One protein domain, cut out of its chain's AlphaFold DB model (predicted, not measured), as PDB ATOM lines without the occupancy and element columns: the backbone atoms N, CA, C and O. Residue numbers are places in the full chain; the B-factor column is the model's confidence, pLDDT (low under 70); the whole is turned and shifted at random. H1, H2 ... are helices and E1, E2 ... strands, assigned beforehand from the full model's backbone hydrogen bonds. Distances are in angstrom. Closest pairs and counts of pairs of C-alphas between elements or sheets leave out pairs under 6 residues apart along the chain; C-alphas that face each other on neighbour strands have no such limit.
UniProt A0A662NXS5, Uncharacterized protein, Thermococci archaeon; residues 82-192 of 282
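This is residues 82 to 192 of the 282 residues of an uncharacterized protein of Thermococci archaeon (UniProt A0A662NXS5). This is a long model with a tiny two-stranded sheet, E1 and E2, near its middle: a helical arm reaches out to one end, and a small cluster of helices H1, H2 and H3 lies toward the other. In the arm, H4 leads outward, H5 sits at the tip, and the long H6 folds back, crossing H4 steeply; residues 139 to 144 and 146 to 152 stick out. The printed part has 111 residues, with six named helices and two named strands in the order H1 H2 H3 E1 H4 H5 H6 E2; the sheet is antiparallel and the class is mostly helix. The whole is loose, with a radius of gyration of the C-alphas of 17.5 A and spans of 58 by 23 by 22 A.

Start at the sheet, where E1, residues 122 to 125, and E2, residues 187 to 190, are antiparallel neighbours at 149 degrees. Look there for N 124 and O 188, 2.9 A apart, and N 190 and O 122, 3.0 A, both within hydrogen-bond range. Residues 100 to 101 also pair, antiparallel, with residues 188 to 189 of E2. H4, residues 126 to 139, which follows E1 with no residue between them, touches H6, residues 150 to 176, through residues 157 to 168 of H6 alone. Their closest C-alphas are those of Val 130 and Glu 165, 5.9 A apart, and they run opposite ways at a steep tilt of 51 degrees. H5, residues 142 to 146, is close to H6 but not clearly touching, with C-alphas 145 and 153 closest at 6.7 A; H4 and H5 meet only through their link. Before E1 along the chain, H1, residues 82 to 95, has C-alpha 93 at 5.9 A from C-alpha 190 of E2, their closest pair. H1 touches H2, residues 102 to 108, with residues 89 to 93 alone; the closest C-alphas, Val 92 and Ile 105, are 6.8 A apart, and the lines are about perpendicular at 75 degrees. H3, residues 115 to 118, is close to H1 but not clearly touching, C-alphas 86 and 117 being closest at 6.5 A. H1 and H6 are apart. In H1, H2, H4, H5 and H6 every O i to N i+4 pair is within hydrogen-bond range; H3 is too short for such a pair, and its one O i to N i+3 pair is not within range.

Find C-alpha 122 at (55.252, 102.283, -50.426), where E1 begins its 10.0 A; E2 measures 10.1 A. From C-alpha 150 at (58.859, 69.224, -39.399), H6 runs 37.5 A to C-alpha 176 at (66.309, 105.820, -36.361). H4 measures 19.9 A and H1 20.0 A, while H2, H3 and H5 measure 10.1, 5.1 and 6.3 A.

The two C-alphas farthest apart, those of Asn 84 and Glu 147, are 57.6 A apart. The printed part has no cut and no long link. The mean pLDDT of the printed part is 72.7; look for low values at residues 106 to 121, 141 to 148 and 179 to 186, among others.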
ATOM      1  N   ASP A  82      47.029 120.885 -52.321       49.47
ATOM      2  CA  ASP A  82      47.340 119.473 -52.020       49.47
ATOM      3  C   ASP A  82      48.656 118.984 -52.683       49.47
ATOM      4  O   ASP A  82      49.310 118.074 -52.174       49.47
ATOM      5  N   SER A  83      49.100 119.630 -53.770       53.75
ATOM      6  CA  SER A  83      50.396 119.400 -54.419       53.75
ATOM      7  C   SER A  83      51.609 119.738 -53.541       53.75
ATOM      8  O   SER A  83      52.550 118.956 -53.502       53.75
ATOM      9  N   ASN A  84      51.595 120.838 -52.781       62.69
ATOM     10  CA  ASN A  84      52.767 121.299 -52.020       62.69
ATOM     11  C   ASN A  84      53.037 120.416 -50.786       62.69
ATOM     12  O   ASN A  84      54.180 120.181 -50.402       62.69
ATOM     13  N   ILE A  85      51.984 119.881 -50.160       62.56
ATOM     14  CA  ILE A  85      52.128 118.961 -49.023       62.56
ATOM     15  C   ILE A  85      52.568 117.573 -49.497       62.56
ATOM     16  O   ILE A  85      53.451 116.986 -48.871       62.56
ATOM     17  N   LEU A  86      52.005 117.060 -50.599       68.56
ATOM     18  CA  LEU A  86      52.467 115.805 -51.202       68.56
ATOM     19  C   LEU A  86      53.932 115.912 -51.633       68.56
ATOM     20  O   LEU A  86      54.720 115.022 -51.327       68.56
ATOM     21  N   GLU A  87      54.315 117.004 -52.295       71.19
ATOM     22  CA  GLU A  87      55.701 117.242 -52.702       71.19
ATOM     23  C   GLU A  87      56.642 117.303 -51.500       71.19
ATOM     24  O   GLU A  87      57.672 116.637 -51.523       71.19
ATOM     25  N   LYS A  88      56.269 117.994 -50.414       73.94
ATOM     26  CA  LYS A  88      57.054 118.011 -49.169       73.94
ATOM     27  C   LYS A  88      57.130 116.643 -48.497       73.94
ATOM     28  O   LYS A  88      58.186 116.269 -48.000       73.94
ATOM     29  N   TYR A  89      56.038 115.882 -48.487       75.94
ATOM     30  CA  TYR A  89      56.023 114.513 -47.970       75.94
ATOM     31  C   TYR A  89      56.974 113.612 -48.765       75.94
ATOM     32  O   TYR A  89      57.844 112.961 -48.187       75.94
ATOM     33  N   LEU A  90      56.863 113.628 -50.095       77.00
ATOM     34  CA  LEU A  90      57.742 112.884 -50.995       77.00
ATOM     35  C   LEU A  90      59.193 113.351 -50.884       77.00
ATOM     36  O   LEU A  90      60.101 112.532 -50.946       77.00
ATOM     37  N   GLU A  91      59.427 114.646 -50.702       78.94
ATOM     38  CA  GLU A  91      60.754 115.208 -50.484       78.94
ATOM     39  C   GLU A  91      61.370 114.714 -49.171       78.94
ATOM     40  O   GLU A  91      62.529 114.304 -49.170       78.94
ATOM     41  N   VAL A  92      60.604 114.673 -48.077       79.19
ATOM     42  CA  VAL A  92      61.058 114.080 -46.811       79.19
ATOM     43  C   VAL A  92      61.419 112.608 -47.021       79.19
ATOM     44  O   VAL A  92      62.512 112.206 -46.635       79.19
ATOM     45  N   VAL A  93      60.578 111.812 -47.685       79.38
ATOM     46  CA  VAL A  93      60.878 110.390 -47.952       79.38
ATOM     47  C   VAL A  93      62.108 110.218 -48.860       79.38
ATOM     48  O   VAL A  93      62.944 109.350 -48.614       79.38
ATOM     49  N   ARG A  94      62.273 111.070 -49.880       82.06
ATOM     50  CA  ARG A  94      63.414 111.039 -50.813       82.06
ATOM     51  C   ARG A  94      64.733 111.408 -50.150       82.06
ATOM     52  O   ARG A  94      65.728 110.734 -50.401       82.06
ATOM     53  N   ARG A  95      64.736 112.462 -49.326       81.06
ATOM     54  CA  ARG A  95      65.933 113.015 -48.665       81.06
ATOM     55  C   ARG A  95      66.582 112.053 -47.674       81.06
ATOM     56  O   ARG A  95      67.761 112.213 -47.381       81.06
ATOM     57  N   HIS A  96      65.834 111.088 -47.154       75.19
ATOM     58  CA  HIS A  96      66.370 110.096 -46.231       75.19
ATOM     59  C   HIS A  96      66.827 108.854 -47.004       75.19
ATOM     60  O   HIS A  96      66.112 108.339 -47.869       75.19
ATOM     61  N   GLU A  97      68.032 108.371 -46.688       67.06
ATOM     62  CA  GLU A  97      68.620 107.172 -47.309       67.06
ATOM     63  C   GLU A  97      67.790 105.908 -47.059       67.06
ATOM     64  O   GLU A  97      67.834 104.958 -47.838       67.06
ATOM     65  N   LEU A  98      67.045 105.888 -45.958       68.88
ATOM     66  CA  LEU A  98      66.386 104.711 -45.403       68.88
ATOM     67  C   LEU A  98      64.930 105.061 -45.108       68.88
ATOM     68  O   LEU A  98      64.600 106.254 -45.042       68.88
ATOM     69  N   PRO A  99      64.038 104.061 -44.983       71.62
ATOM     70  CA  PRO A  99      62.640 104.373 -44.826       71.62
ATOM     71  C   PRO A  99      62.397 105.223 -43.589       71.62
ATOM     72  O   PRO A  99      63.015 105.060 -42.536       71.62
ATOM     73  N   VAL A 100      61.461 106.144 -43.745       76.19
ATOM     74  CA  VAL A 100      61.223 107.193 -42.773       76.19
ATOM     75  C   VAL A 100      60.127 106.734 -41.816       76.19
ATOM     76  O   VAL A 100      59.037 106.383 -42.281       76.19
ATOM     77  N   PRO A 101      60.361 106.731 -40.490       75.44
ATOM     78  CA  PRO A 101      59.306 106.431 -39.538       75.44
ATOM     79  C   PRO A 101      58.257 107.544 -39.545       75.44
ATOM     80  O   PRO A 101      58.569 108.728 -39.714       75.44
ATOM     81  N   ARG A 102      56.998 107.168 -39.315       73.06
ATOM     82  CA  ARG A 102      55.854 108.093 -39.291       73.06
ATOM     83  C   ARG A 102      56.087 109.290 -38.361       73.06
ATOM     84  O   ARG A 102      55.676 110.412 -38.661       73.06
ATOM     85  N   GLU A 103      56.767 109.075 -37.242       69.38
ATOM     86  CA  GLU A 103      57.132 110.093 -36.259       69.38
ATOM     87  C   GLU A 103      58.109 111.133 -36.824       69.38
ATOM     88  O   GLU A 103      57.948 112.325 -36.553       69.38
ATOM     89  N   LEU A 104      59.084 110.715 -37.640       73.81
ATOM     90  CA  LEU A 104      60.033 111.627 -38.285       73.81
ATOM     91  C   LEU A 104      59.319 112.494 -39.322       73.81
ATOM     92  O   LEU A 104      59.460 113.715 -39.299       73.81
ATOM     93  N   ILE A 105      58.459 111.888 -40.146       72.69
ATOM     94  CA  ILE A 105      57.610 112.628 -41.091       72.69
ATOM     95  C   ILE A 105      56.736 113.641 -40.338       72.69
ATOM     96  O   ILE A 105      56.649 114.808 -40.714       72.69
ATOM     97  N   SER A 106      56.125 113.217 -39.228       67.31
ATOM     98  CA  SER A 106      55.300 114.082 -38.377       67.31
ATOM     99  C   SER A 106      56.074 115.272 -37.808       67.31
ATOM    100  O   SER A 106      55.487 116.336 -37.601       67.31
ATOM    101  N   ARG A 107      57.362 115.081 -37.500       68.44
ATOM    102  CA  ARG A 107      58.250 116.112 -36.958       68.44
ATOM    103  C   ARG A 107      58.624 117.132 -38.027       68.44
ATOM    104  O   ARG A 107      58.456 118.321 -37.775       68.44
ATOM    105  N   GLU A 108      59.062 116.666 -39.194       69.00
ATOM    106  CA  GLU A 108      59.445 117.515 -40.333       69.00
ATOM    107  C   GLU A 108      58.254 118.323 -40.867       69.00
ATOM    108  O   GLU A 108      58.377 119.506 -41.172       69.00
ATOM    109  N   LEU A 109      57.066 117.711 -40.915       67.88
ATOM    110  CA  LEU A 109      55.858 118.341 -41.457       67.88
ATOM    111  C   LEU A 109      54.973 119.011 -40.390       67.88
ATOM    112  O   LEU A 109      53.921 119.562 -40.704       67.88
ATOM    113  N   GLY A 110      55.349 118.970 -39.110       54.38
ATOM    114  CA  GLY A 110      54.612 119.621 -38.020       54.38
ATOM    115  C   GLY A 110      53.344 118.898 -37.519       54.38
ATOM    116  O   GLY A 110      52.919 119.200 -36.393       54.38
ATOM    117  N   ARG A 111      52.762 117.954 -38.285       54.72
ATOM    118  CA  ARG A 111      52.011 116.720 -37.892       54.72
ATOM    119  C   ARG A 111      51.634 115.898 -39.137       54.72
ATOM    120  O   ARG A 111      51.600 116.411 -40.246       54.72
ATOM    121  N   TYR A 112      51.254 114.646 -38.891       49.75
ATOM    122  CA  TYR A 112      50.845 113.642 -39.869       49.75
ATOM    123  C   TYR A 112      49.340 113.332 -39.786       49.75
ATOM    124  O   TYR A 112      48.884 112.817 -38.761       49.75
ATOM    125  N   PRO A 113      48.549 113.676 -40.816       49.44
ATOM    126  CA  PRO A 113      47.284 112.983 -41.042       49.44
ATOM    127  C   PRO A 113      46.990 112.858 -42.544       49.44
ATOM    128  O   PRO A 113      46.187 113.620 -43.079       49.44
ATOM    129  N   PHE A 114      47.624 111.911 -43.238       57.25
ATOM    130  CA  PHE A 114      47.386 111.756 -44.672       57.25
ATOM    131  C   PHE A 114      47.324 110.298 -45.113       57.25
ATOM    132  O   PHE A 114      48.114 109.869 -45.946       57.25
ATOM    133  N   SER A 115      46.302 109.574 -44.657       55.97
ATOM    134  CA  SER A 115      46.014 108.222 -45.157       55.97
ATOM    135  C   SER A 115      45.961 108.159 -46.695       55.97
ATOM    136  O   SER A 115      46.417 107.191 -47.280       55.97
ATOM    137  N   LYS A 116      45.501 109.231 -47.361       56.06
ATOM    138  CA  LYS A 116      45.512 109.357 -48.832       56.06
ATOM    139  C   LYS A 116      46.883 109.644 -49.454       56.06
ATOM    140  O   LYS A 116      47.102 109.298 -50.606       56.06
ATOM    141  N   LEU A 117      47.799 110.319 -48.753       59.19
ATOM    142  CA  LEU A 117      49.164 110.514 -49.270       59.19
ATOM    143  C   LEU A 117      50.004 109.250 -49.050       59.19
ATOM    144  O   LEU A 117      50.876 108.955 -49.862       59.19
ATOM    145  N   GLU A 118      49.691 108.477 -48.007       61.06
ATOM    146  CA  GLU A 118      50.263 107.151 -47.757       61.06
ATOM    147  C   GLU A 118      49.926 106.147 -48.861       61.06
ATOM    148  O   GLU A 118      50.773 105.328 -49.184       61.06
ATOM    149  N   GLU A 119      48.757 106.245 -49.504       62.62
ATOM    150  CA  GLU A 119      48.409 105.409 -50.669       62.62
ATOM    151  C   GLU A 119      49.406 105.567 -51.834       62.62
ATOM    152  O   GLU A 119      49.572 104.649 -52.635       62.62
ATOM    153  N   ASN A 120      50.089 106.714 -51.928       63.56
ATOM    154  CA  ASN A 120      51.005 107.024 -53.027       63.56
ATOM    155  C   ASN A 120      52.460 106.632 -52.743       63.56
ATOM    156  O   ASN A 120      53.317 106.777 -53.617       63.56
ATOM    157  N   VAL A 121      52.767 106.170 -51.530       68.19
ATOM    158  CA  VAL A 121      54.126 105.825 -51.108       68.19
ATOM    159  C   VAL A 121      54.130 104.417 -50.554       68.19
ATOM    160  O   VAL A 121      53.207 103.990 -49.867       68.19
ATOM    161  N   LYS A 122      55.175 103.663 -50.876       73.31
ATOM    162  CA  LYS A 122      55.252 102.283 -50.426       73.31
ATOM    163  C   LYS A 122      55.479 102.270 -48.915       73.31
ATOM    164  O   LYS A 122      56.273 103.046 -48.377       73.31
ATOM    165  N   SER A 123      54.741 101.398 -48.245       75.56
ATOM    166  CA  SER A 123      54.855 101.168 -46.814       75.56
ATOM    167  C   SER A 123      55.293  99.733 -46.566       75.56
ATOM    168  O   SER A 123      54.871  98.808 -47.262       75.56
ATOM    169  N   LEU A 124      56.188  99.569 -45.598       74.44
ATOM    170  CA  LEU A 124      56.651  98.272 -45.138       74.44
ATOM    171  C   LEU A 124      56.042  98.003 -43.769       74.44
ATOM    172  O   LEU A 124      56.214  98.798 -42.841       74.44
ATOM    173  N   ASP A 125      55.351  96.872 -43.680       75.75
ATOM    174  CA  ASP A 125      54.914  96.284 -42.424       75.75
ATOM    175  C   ASP A 125      56.091  95.536 -41.785       75.75
ATOM    176  O   ASP A 125      56.776  94.752 -42.452       75.75
ATOM    177  N   LEU A 126      56.337  95.795 -40.501       77.12
ATOM    178  CA  LEU A 126      57.392  95.147 -39.732       77.12
ATOM    179  C   LEU A 126      57.230  93.622 -39.705       77.12
ATOM    180  O   LEU A 126      58.227  92.916 -39.835       77.12
ATOM    181  N   GLU A 127      56.002  93.116 -39.567       77.94
ATOM    182  CA  GLU A 127      55.750  91.673 -39.522       77.94
ATOM    183  C   GLU A 127      56.154  91.019 -40.843       77.94
ATOM    184  O   GLU A 127      56.882  90.026 -40.865       77.94
ATOM    185  N   ARG A 128      55.779  91.657 -41.955       79.50
ATOM    186  CA  ARG A 128      56.158  91.209 -43.290       79.50
ATOM    187  C   ARG A 128      57.675  91.251 -43.501       79.50
ATOM    188  O   ARG A 128      58.220  90.312 -44.067       79.50
ATOM    189  N   LEU A 129      58.361  92.304 -43.046       80.38
ATOM    190  CA  LEU A 129      59.826  92.393 -43.128       80.38
ATOM    191  C   LEU A 129      60.507  91.259 -42.350       80.38
ATOM    192  O   LEU A 129      61.459  90.656 -42.845       80.38
ATOM    193  N   VAL A 130      60.041  90.986 -41.131       84.50
ATOM    194  CA  VAL A 130      60.576  89.906 -40.294       84.50
ATOM    195  C   VAL A 130      60.385  88.565 -40.988       84.50
ATOM    196  O   VAL A 130      61.359  87.828 -41.130       84.50
ATOM    197  N   ASP A 131      59.178  88.278 -41.476       81.81
ATOM    198  CA  ASP A 131      58.892  87.032 -42.185       81.81
ATOM    199  C   ASP A 131      59.760  86.907 -43.453       81.81
ATOM    200  O   ASP A 131      60.378  85.866 -43.667       81.81
ATOM    201  N   GLU A 132      59.903  87.970 -44.255       82.12
ATOM    202  CA  GLU A 132      60.777  87.983 -45.440       82.12
ATOM    203  C   GLU A 132      62.248  87.692 -45.087       82.12
ATOM    204  O   GLU A 132      62.929  86.959 -45.802       82.12
ATOM    205  N   ILE A 133      62.765  88.248 -43.986       82.88
ATOM    206  CA  ILE A 133      64.136  87.981 -43.524       82.88
ATOM    207  C   ILE A 133      64.289  86.531 -43.056       82.88
ATOM    208  O   ILE A 133      65.267  85.877 -43.420       82.88
ATOM    209  N   VAL A 134      63.350  86.036 -42.246       83.50
ATOM    210  CA  VAL A 134      63.396  84.675 -41.698       83.50
ATOM    211  C   VAL A 134      63.350  83.654 -42.827       83.50
ATOM    212  O   VAL A 134      64.208  82.770 -42.867       83.50
ATOM    213  N   TRP A 135      62.409  83.798 -43.763       80.38
ATOM    214  CA  TRP A 135      62.267  82.882 -44.889       80.38
ATOM    215  C   TRP A 135      63.493  82.893 -45.790       80.38
ATOM    216  O   TRP A 135      64.057  81.828 -46.024       80.38
ATOM    217  N   ASP A 136      63.982  84.058 -46.221       80.06
ATOM    218  CA  ASP A 136      65.162  84.129 -47.095       80.06
ATOM    219  C   ASP A 136      66.404  83.485 -46.461       80.06
ATOM    220  O   ASP A 136      67.204  82.842 -47.145       80.06
ATOM    221  N   GLU A 137      66.583  83.629 -45.146       77.62
ATOM    222  CA  GLU A 137      67.698  83.007 -44.428       77.62
ATOM    223  C   GLU A 137      67.446  81.530 -44.099       77.62
ATOM    224  O   GLU A 137      68.402  80.786 -43.888       77.62
ATOM    225  N   MET A 138      66.195  81.067 -44.036       75.88
ATOM    226  CA  MET A 138      65.878  79.635 -43.943       75.88
ATOM    227  C   MET A 138      66.086  78.936 -45.290       75.88
ATOM    228  O   MET A 138      66.651  77.847 -45.325       75.88
ATOM    229  N   LEU A 139      65.734  79.587 -46.401       75.38
ATOM    230  CA  LEU A 139      65.867  79.025 -47.746       75.38
ATOM    231  C   LEU A 139      67.314  78.641 -48.098       75.38
ATOM    232  O   LEU A 139      67.540  77.671 -48.811       75.38
ATOM    233  N   LYS A 140      68.312  79.344 -47.549       72.94
ATOM    234  CA  LYS A 140      69.740  79.025 -47.755       72.94
ATOM    235  C   LYS A 140      70.187  77.691 -47.158       72.94
ATOM    236  O   LYS A 140      71.254  77.210 -47.520       72.94
ATOM    237  N   TYR A 141      69.408  77.134 -46.238       69.31
ATOM    238  CA  TYR A 141      69.689  75.863 -45.574       69.31
ATOM    239  C   TYR A 141      68.572  74.849 -45.845       69.31
ATOM    240  O   TYR A 141      68.391  73.929 -45.055       69.31
ATOM    241  N   LEU A 142      67.802  75.031 -46.927       61.44
ATOM    242  CA  LEU A 142      66.693  74.149 -47.307       61.44
ATOM    243  C   LEU A 142      67.107  72.678 -47.323       61.44
ATOM    244  O   LEU A 142      66.470  71.882 -46.643       61.44
ATOM    245  N   ASP A 143      68.212  72.357 -47.998       62.84
ATOM    246  CA  ASP A 143      68.740  70.991 -48.091       62.84
ATOM    247  C   ASP A 143      69.038  70.395 -46.701       62.84
ATOM    248  O   ASP A 143      68.821  69.214 -46.455       62.84
ATOM    249  N   ASP A 144      69.466  71.230 -45.748       63.53
ATOM    250  CA  ASP A 144      69.718  70.818 -44.365       63.53
ATOM    251  C   ASP A 144      68.428  70.700 -43.526       63.53
ATOM    252  O   ASP A 144      68.404  70.009 -42.505       63.53
ATOM    253  N   PHE A 145      67.363  71.412 -43.910       64.38
ATOM    254  CA  PHE A 145      66.057  71.349 -43.253       64.38
ATOM    255  C   PHE A 145      65.211  70.173 -43.743       64.38
ATOM    256  O   PHE A 145      64.396  69.679 -42.966       64.38
ATOM    257  N   GLU A 146      65.417  69.689 -44.970       63.91
ATOM    258  CA  GLU A 146      64.734  68.496 -45.496       63.91
ATOM    259  C   GLU A 146      65.040  67.232 -44.672       63.91
ATOM    260  O   GLU A 146      64.199  66.340 -44.558       63.91
ATOM    261  N   GLU A 147      66.208  67.177 -44.024       69.06
ATOM    262  CA  GLU A 147      66.610  66.073 -43.143       69.06
ATOM    263  C   GLU A 147      66.058  66.194 -41.707       69.06
ATOM    264  O   GLU A 147      66.152  65.255 -40.907       69.06
ATOM    265  N   LEU A 148      65.471  67.341 -41.347       69.12
ATOM    266  CA  LEU A 148      64.942  67.596 -40.010       69.12
ATOM    267  C   LEU A 148      63.445  67.252 -39.918       69.12
ATOM    268  O   LEU A 148      62.666  67.540 -40.823       69.12
ATOM    269  N   PRO A 149      62.971  66.699 -38.783       80.50
ATOM    270  CA  PRO A 149      61.538  66.555 -38.542       80.50
ATOM    271  C   PRO A 149      60.825  67.913 -38.614       80.50
ATOM    272  O   PRO A 149      61.300  68.865 -37.996       80.50
ATOM    273  N   GLN A 150      59.644  67.981 -39.244       80.94
ATOM    274  CA  GLN A 150      58.859  69.224 -39.399       80.94
ATOM    275  C   GLN A 150      58.719  70.017 -38.089       80.94
ATOM    276  O   GLN A 150      58.910  71.224 -38.064       80.94
ATOM    277  N   ARG A 151      58.504  69.327 -36.961       84.00
ATOM    278  CA  ARG A 151      58.420  69.956 -35.633       84.00
ATOM    279  C   ARG A 151      59.665  70.781 -35.268       84.00
ATOM    280  O   ARG A 151      59.536  71.792 -34.587       84.00
ATOM    281  N   LYS A 152      60.863  70.340 -35.671       79.44
ATOM    282  CA  LYS A 152      62.107  71.095 -35.464       79.44
ATOM    283  C   LYS A 152      62.196  72.286 -36.415       79.44
ATOM    284  O   LYS A 152      62.669  73.333 -35.994       79.44
ATOM    285  N   VAL A 153      61.728  72.144 -37.655       78.94
ATOM    286  CA  VAL A 153      61.657  73.249 -38.626       78.94
ATOM    287  C   VAL A 153      60.734  74.356 -38.107       78.94
ATOM    288  O   VAL A 153      61.141  75.515 -38.063       78.94
ATOM    289  N   ASP A 154      59.551  73.992 -37.606       82.50
ATOM    290  CA  ASP A 154      58.603  74.930 -36.992       82.50
ATOM    291  C   ASP A 154      59.212  75.606 -35.751       82.50
ATOM    292  O   ASP A 154      59.094  76.814 -35.555       82.50
ATOM    293  N   GLU A 155      59.923  74.840 -34.916       84.25
ATOM    294  CA  GLU A 155      60.606  75.370 -33.735       84.25
ATOM    295  C   GLU A 155      61.700  76.387 -34.100       84.25
ATOM    296  O   GLU A 155      61.813  77.423 -33.443       84.25
ATOM    297  N   ILE A 156      62.478  76.130 -35.156       82.12
ATOM    298  CA  ILE A 156      63.493  77.062 -35.668       82.12
ATOM    299  C   ILE A 156      62.834  78.322 -36.212       82.12
ATOM    300  O   ILE A 156      63.298  79.418 -35.901       82.12
ATOM    301  N   HIS A 157      61.760  78.177 -36.989       84.00
ATOM    302  CA  HIS A 157      61.023  79.307 -37.543       84.00
ATOM    303  C   HIS A 157      60.529  80.240 -36.430       84.00
ATOM    304  O   HIS A 157      60.796  81.439 -36.469       84.00
ATOM    305  N   GLU A 158      59.910  79.696 -35.378       85.38
ATOM    306  CA  GLU A 158      59.430  80.488 -34.239       85.38
ATOM    307  C   GLU A 158      60.564  81.158 -33.449       85.38
ATOM    308  O   GLU A 158      60.445  82.313 -33.029       85.38
ATOM    309  N   ILE A 159      61.691  80.465 -33.248       84.69
ATOM    310  CA  ILE A 159      62.871  81.050 -32.592       84.69
ATOM    311  C   ILE A 159      63.427  82.201 -33.430       84.69
ATOM    312  O   ILE A 159      63.671  83.281 -32.888       84.69
ATOM    313  N   ARG A 160      63.599  81.987 -34.739       85.12
ATOM    314  CA  ARG A 160      64.120  82.988 -35.672       85.12
ATOM    315  C   ARG A 160      63.194  84.181 -35.785       85.12
ATOM    316  O   ARG A 160      63.682  85.297 -35.690       85.12
ATOM    317  N   LYS A 161      61.882  83.971 -35.910       85.88
ATOM    318  CA  LYS A 161      60.899  85.058 -35.935       85.88
ATOM    319  C   LYS A 161      61.057  85.939 -34.702       85.88
ATOM    320  O   LYS A 161      61.249  87.138 -34.844       85.88
ATOM    321  N   ARG A 162      61.121  85.349 -33.505       84.25
ATOM    322  CA  ARG A 162      61.312  86.102 -32.253       84.25
ATOM    323  C   ARG A 162      62.666  86.813 -32.156       84.25
ATOM    324  O   ARG A 162      62.711  87.945 -31.677       84.25
ATOM    325  N   ASP A 163      63.760  86.167 -32.563       84.19
ATOM    326  CA  ASP A 163      65.097  86.780 -32.523       84.19
ATOM    327  C   ASP A 163      65.226  87.915 -33.545       84.19
ATOM    328  O   ASP A 163      65.624  89.022 -33.184       84.19
ATOM    329  N   VAL A 164      64.831  87.670 -34.798       85.25
ATOM    330  CA  VAL A 164      64.845  88.658 -35.885       85.25
ATOM    331  C   VAL A 164      63.945  89.829 -35.534       85.25
ATOM    332  O   VAL A 164      64.353  90.970 -35.695       85.25
ATOM    333  N   GLU A 165      62.756  89.594 -34.999       85.00
ATOM    334  CA  GLU A 165      61.860  90.680 -34.630       85.00
ATOM    335  C   GLU A 165      62.432  91.552 -33.502       85.00
ATOM    336  O   GLU A 165      62.463  92.782 -33.612       85.00
ATOM    337  N   GLY A 166      62.972  90.929 -32.449       81.75
ATOM    338  CA  GLY A 166      63.674  91.648 -31.387       81.75
ATOM    339  C   GLY A 166      64.887  92.421 -31.913       81.75
ATOM    340  O   GLY A 166      65.114  93.562 -31.503       81.75
ATOM    341  N   PHE A 167      65.635  91.822 -32.843       85.38
ATOM    342  CA  PHE A 167      66.770  92.443 -33.518       85.38
ATOM    343  C   PHE A 167      66.345  93.646 -34.361       85.38
ATOM    344  O   PHE A 167      66.928  94.714 -34.213       85.38
ATOM    345  N   VAL A 168      65.322  93.507 -35.206       85.38
ATOM    346  CA  VAL A 168      64.839  94.585 -36.076       85.38
ATOM    347  C   VAL A 168      64.331  95.747 -35.231       85.38
ATOM    348  O   VAL A 168      64.671  96.888 -35.521       85.38
ATOM    349  N   GLN A 169      63.585  95.498 -34.153       81.56
ATOM    350  CA  GLN A 169      63.157  96.573 -33.256       81.56
ATOM    351  C   GLN A 169      64.340  97.298 -32.599       81.56
ATOM    352  O   GLN A 169      64.322  98.525 -32.496       81.56
ATOM    353  N   ASP A 170      65.358  96.561 -32.140       82.06
ATOM    354  CA  ASP A 170      66.566  97.152 -31.555       82.06
ATOM    355  C   ASP A 170      67.345  97.970 -32.598       82.06
ATOM    356  O   ASP A 170      67.662  99.130 -32.340       82.06
ATOM    357  N   PHE A 171      67.541  97.417 -33.797       85.44
ATOM    358  CA  PHE A 171      68.171  98.089 -34.933       85.44
ATOM    359  C   PHE A 171      67.427  99.372 -35.311       85.44
ATOM    360  O   PHE A 171      68.031 100.435 -35.411       85.44
ATOM    361  N   LEU A 172      66.101  99.310 -35.467       80.00
ATOM    362  CA  LEU A 172      65.300 100.470 -35.852       80.00
ATOM    363  C   LEU A 172      65.306 101.563 -34.774       80.00
ATOM    364  O   LEU A 172      65.305 102.755 -35.091       80.00
ATOM    365  N   ARG A 173      65.325 101.170 -33.497       80.06
ATOM    366  CA  ARG A 173      65.450 102.108 -32.380       80.06
ATOM    367  C   ARG A 173      66.807 102.800 -32.383       80.06
ATOM    368  O   ARG A 173      66.862 104.010 -32.198       80.06
ATOM    369  N   GLU A 174      67.883 102.041 -32.539       81.50
ATOM    370  CA  GLU A 174      69.255 102.550 -32.459       81.50
ATOM    371  C   GLU A 174      69.600 103.439 -33.651       81.50
ATOM    372  O   GLU A 174      70.133 104.531 -33.464       81.50
ATOM    373  N   GLU A 175      69.223 103.022 -34.856       76.50
ATOM    374  CA  GLU A 175      69.546 103.746 -36.084       76.50
ATOM    375  C   GLU A 175      68.607 104.934 -36.339       76.50
ATOM    376  O   GLU A 175      69.036 105.952 -36.882       76.50
ATOM    377  N   TYR A 176      67.327 104.836 -35.954       72.62
ATOM    378  CA  TYR A 176      66.309 105.820 -36.361       72.62
ATOM    379  C   TYR A 176      65.468 106.385 -35.212       72.62
ATOM    380  O   TYR A 176      64.538 107.157 -35.454       72.62
ATOM    381  N   GLY A 177      65.764 106.026 -33.961       69.81
ATOM    382  CA  GLY A 177      65.046 106.533 -32.790       69.81
ATOM    383  C   GLY A 177      63.586 106.080 -32.713       69.81
ATOM    384  O   GLY A 177      62.782 106.738 -32.051       69.81
ATOM    385  N   VAL A 178      63.221 104.989 -33.395       70.81
ATOM    386  CA  VAL A 178      61.862 104.439 -33.335       70.81
ATOM    387  C   VAL A 178      61.645 103.812 -31.961       70.81
ATOM    388  O   VAL A 178      62.363 102.898 -31.555       70.81
ATOM    389  N   GLU A 179      60.659 104.305 -31.216       66.12
ATOM    390  CA  GLU A 179      60.300 103.703 -29.933       66.12
ATOM    391  C   GLU A 179      59.767 102.280 -30.137       66.12
ATOM    392  O   GLU A 179      59.028 102.005 -31.084       66.12
ATOM    393  N   ARG A 180      60.110 101.368 -29.218       60.66
ATOM    394  CA  ARG A 180      59.572 100.002 -29.240       60.66
ATOM    395  C   ARG A 180      58.051 100.052 -29.104       60.66
ATOM    396  O   ARG A 180      57.531 100.441 -28.058       60.66
ATOM    397  N   ARG A 181      57.349  99.610 -30.144       61.56
ATOM    398  CA  ARG A 181      55.899  99.395 -30.141       61.56
ATOM    399  C   ARG A 181      55.578  97.916 -30.289       61.56
ATOM    400  O   ARG A 181      56.466  97.103 -30.541       61.56
ATOM    401  N   LYS A 182      54.309  97.550 -30.091       54.94
ATOM    402  CA  LYS A 182      53.851  96.188 -30.394       54.94
ATOM    403  C   LYS A 182      54.079  95.890 -31.881       54.94
ATOM    404  O   LYS A 182      54.067  96.807 -32.698       54.94
ATOM    405  N   HIS A 183      54.281  94.609 -32.184       51.00
ATOM    406  CA  HIS A 183      54.892  94.069 -33.408       51.00
ATOM    407  C   HIS A 183      54.297  94.590 -34.737       51.00
ATOM    408  O   HIS A 183      54.975  94.547 -35.753       51.00
ATOM    409  N   SER A 184      53.078  95.137 -34.734       52.47
ATOM    410  CA  SER A 184      52.323  95.567 -35.919       52.47
ATOM    411  C   SER A 184      52.189  97.090 -36.104       52.47
ATOM    412  O   SER A 184      51.506  97.543 -37.017       52.47
ATOM    413  N   GLU A 185      52.736  97.920 -35.208       57.22
ATOM    414  CA  GLU A 185      52.450  99.371 -35.215       57.22
ATOM    415  C   GLU A 185      53.506 100.222 -35.933       57.22
ATOM    416  O   GLU A 185      53.292 101.422 -36.142       57.22
ATOM    417  N   ILE A 186      54.651  99.635 -36.291       64.81
ATOM    418  CA  ILE A 186      55.748 100.357 -36.936       64.81
ATOM    419  C   ILE A 186      55.596 100.222 -38.449       64.81
ATOM    420  O   ILE A 186      55.925  99.192 -39.027       64.81
ATOM    421  N   VAL A 187      55.112 101.293 -39.079       70.38
ATOM    422  CA  VAL A 187      55.030 101.411 -40.538       70.38
ATOM    423  C   VAL A 187      56.157 102.312 -41.024       70.38
ATOM    424  O   VAL A 187      56.285 103.463 -40.594       70.38
ATOM    425  N   LEU A 188      56.973 101.771 -41.922       75.50
ATOM    426  CA  LEU A 188      58.141 102.425 -42.500       75.50
ATOM    427  C   LEU A 188      57.839 102.862 -43.940       75.50
ATOM    428  O   LEU A 188      57.361 102.054 -44.734       75.50
ATOM    429  N   PHE A 189      58.114 104.123 -44.290       76.50
ATOM    430  CA  PHE A 189      57.770 104.694 -45.604       76.50
ATOM    431  C   PHE A 189      58.987 104.865 -46.510       76.50
ATOM    432  O   PHE A 189      60.008 105.389 -46.069       76.50
ATOM    433  N   TYR A 190      58.867 104.490 -47.784       78.50
ATOM    434  CA  TYR A 190      59.950 104.571 -48.767       78.50
ATOM    435  C   TYR A 190      59.442 104.886 -50.179       78.50
ATOM    436  O   TYR A 190      58.303 104.598 -50.538       78.50
ATOM    437  N   ASP A 191      60.309 105.473 -51.002       77.75
ATOM    438  CA  ASP A 191      60.009 105.928 -52.364       77.75
ATOM    439  C   ASP A 191      60.470 104.961 -53.469       77.75
ATOM    440  O   ASP A 191      60.036 105.108 -54.611       77.75
ATOM    441  N   SER A 192      61.313 103.963 -53.165       79.88
ATOM    442  CA  SER A 192      61.790 102.977 -54.148       79.88
ATOM    443  C   SER A 192      62.057 101.586 -53.561       79.88
ATOM    444  O   SER A 192      62.423 101.439 -52.395       79.88
TER     445      SER A 192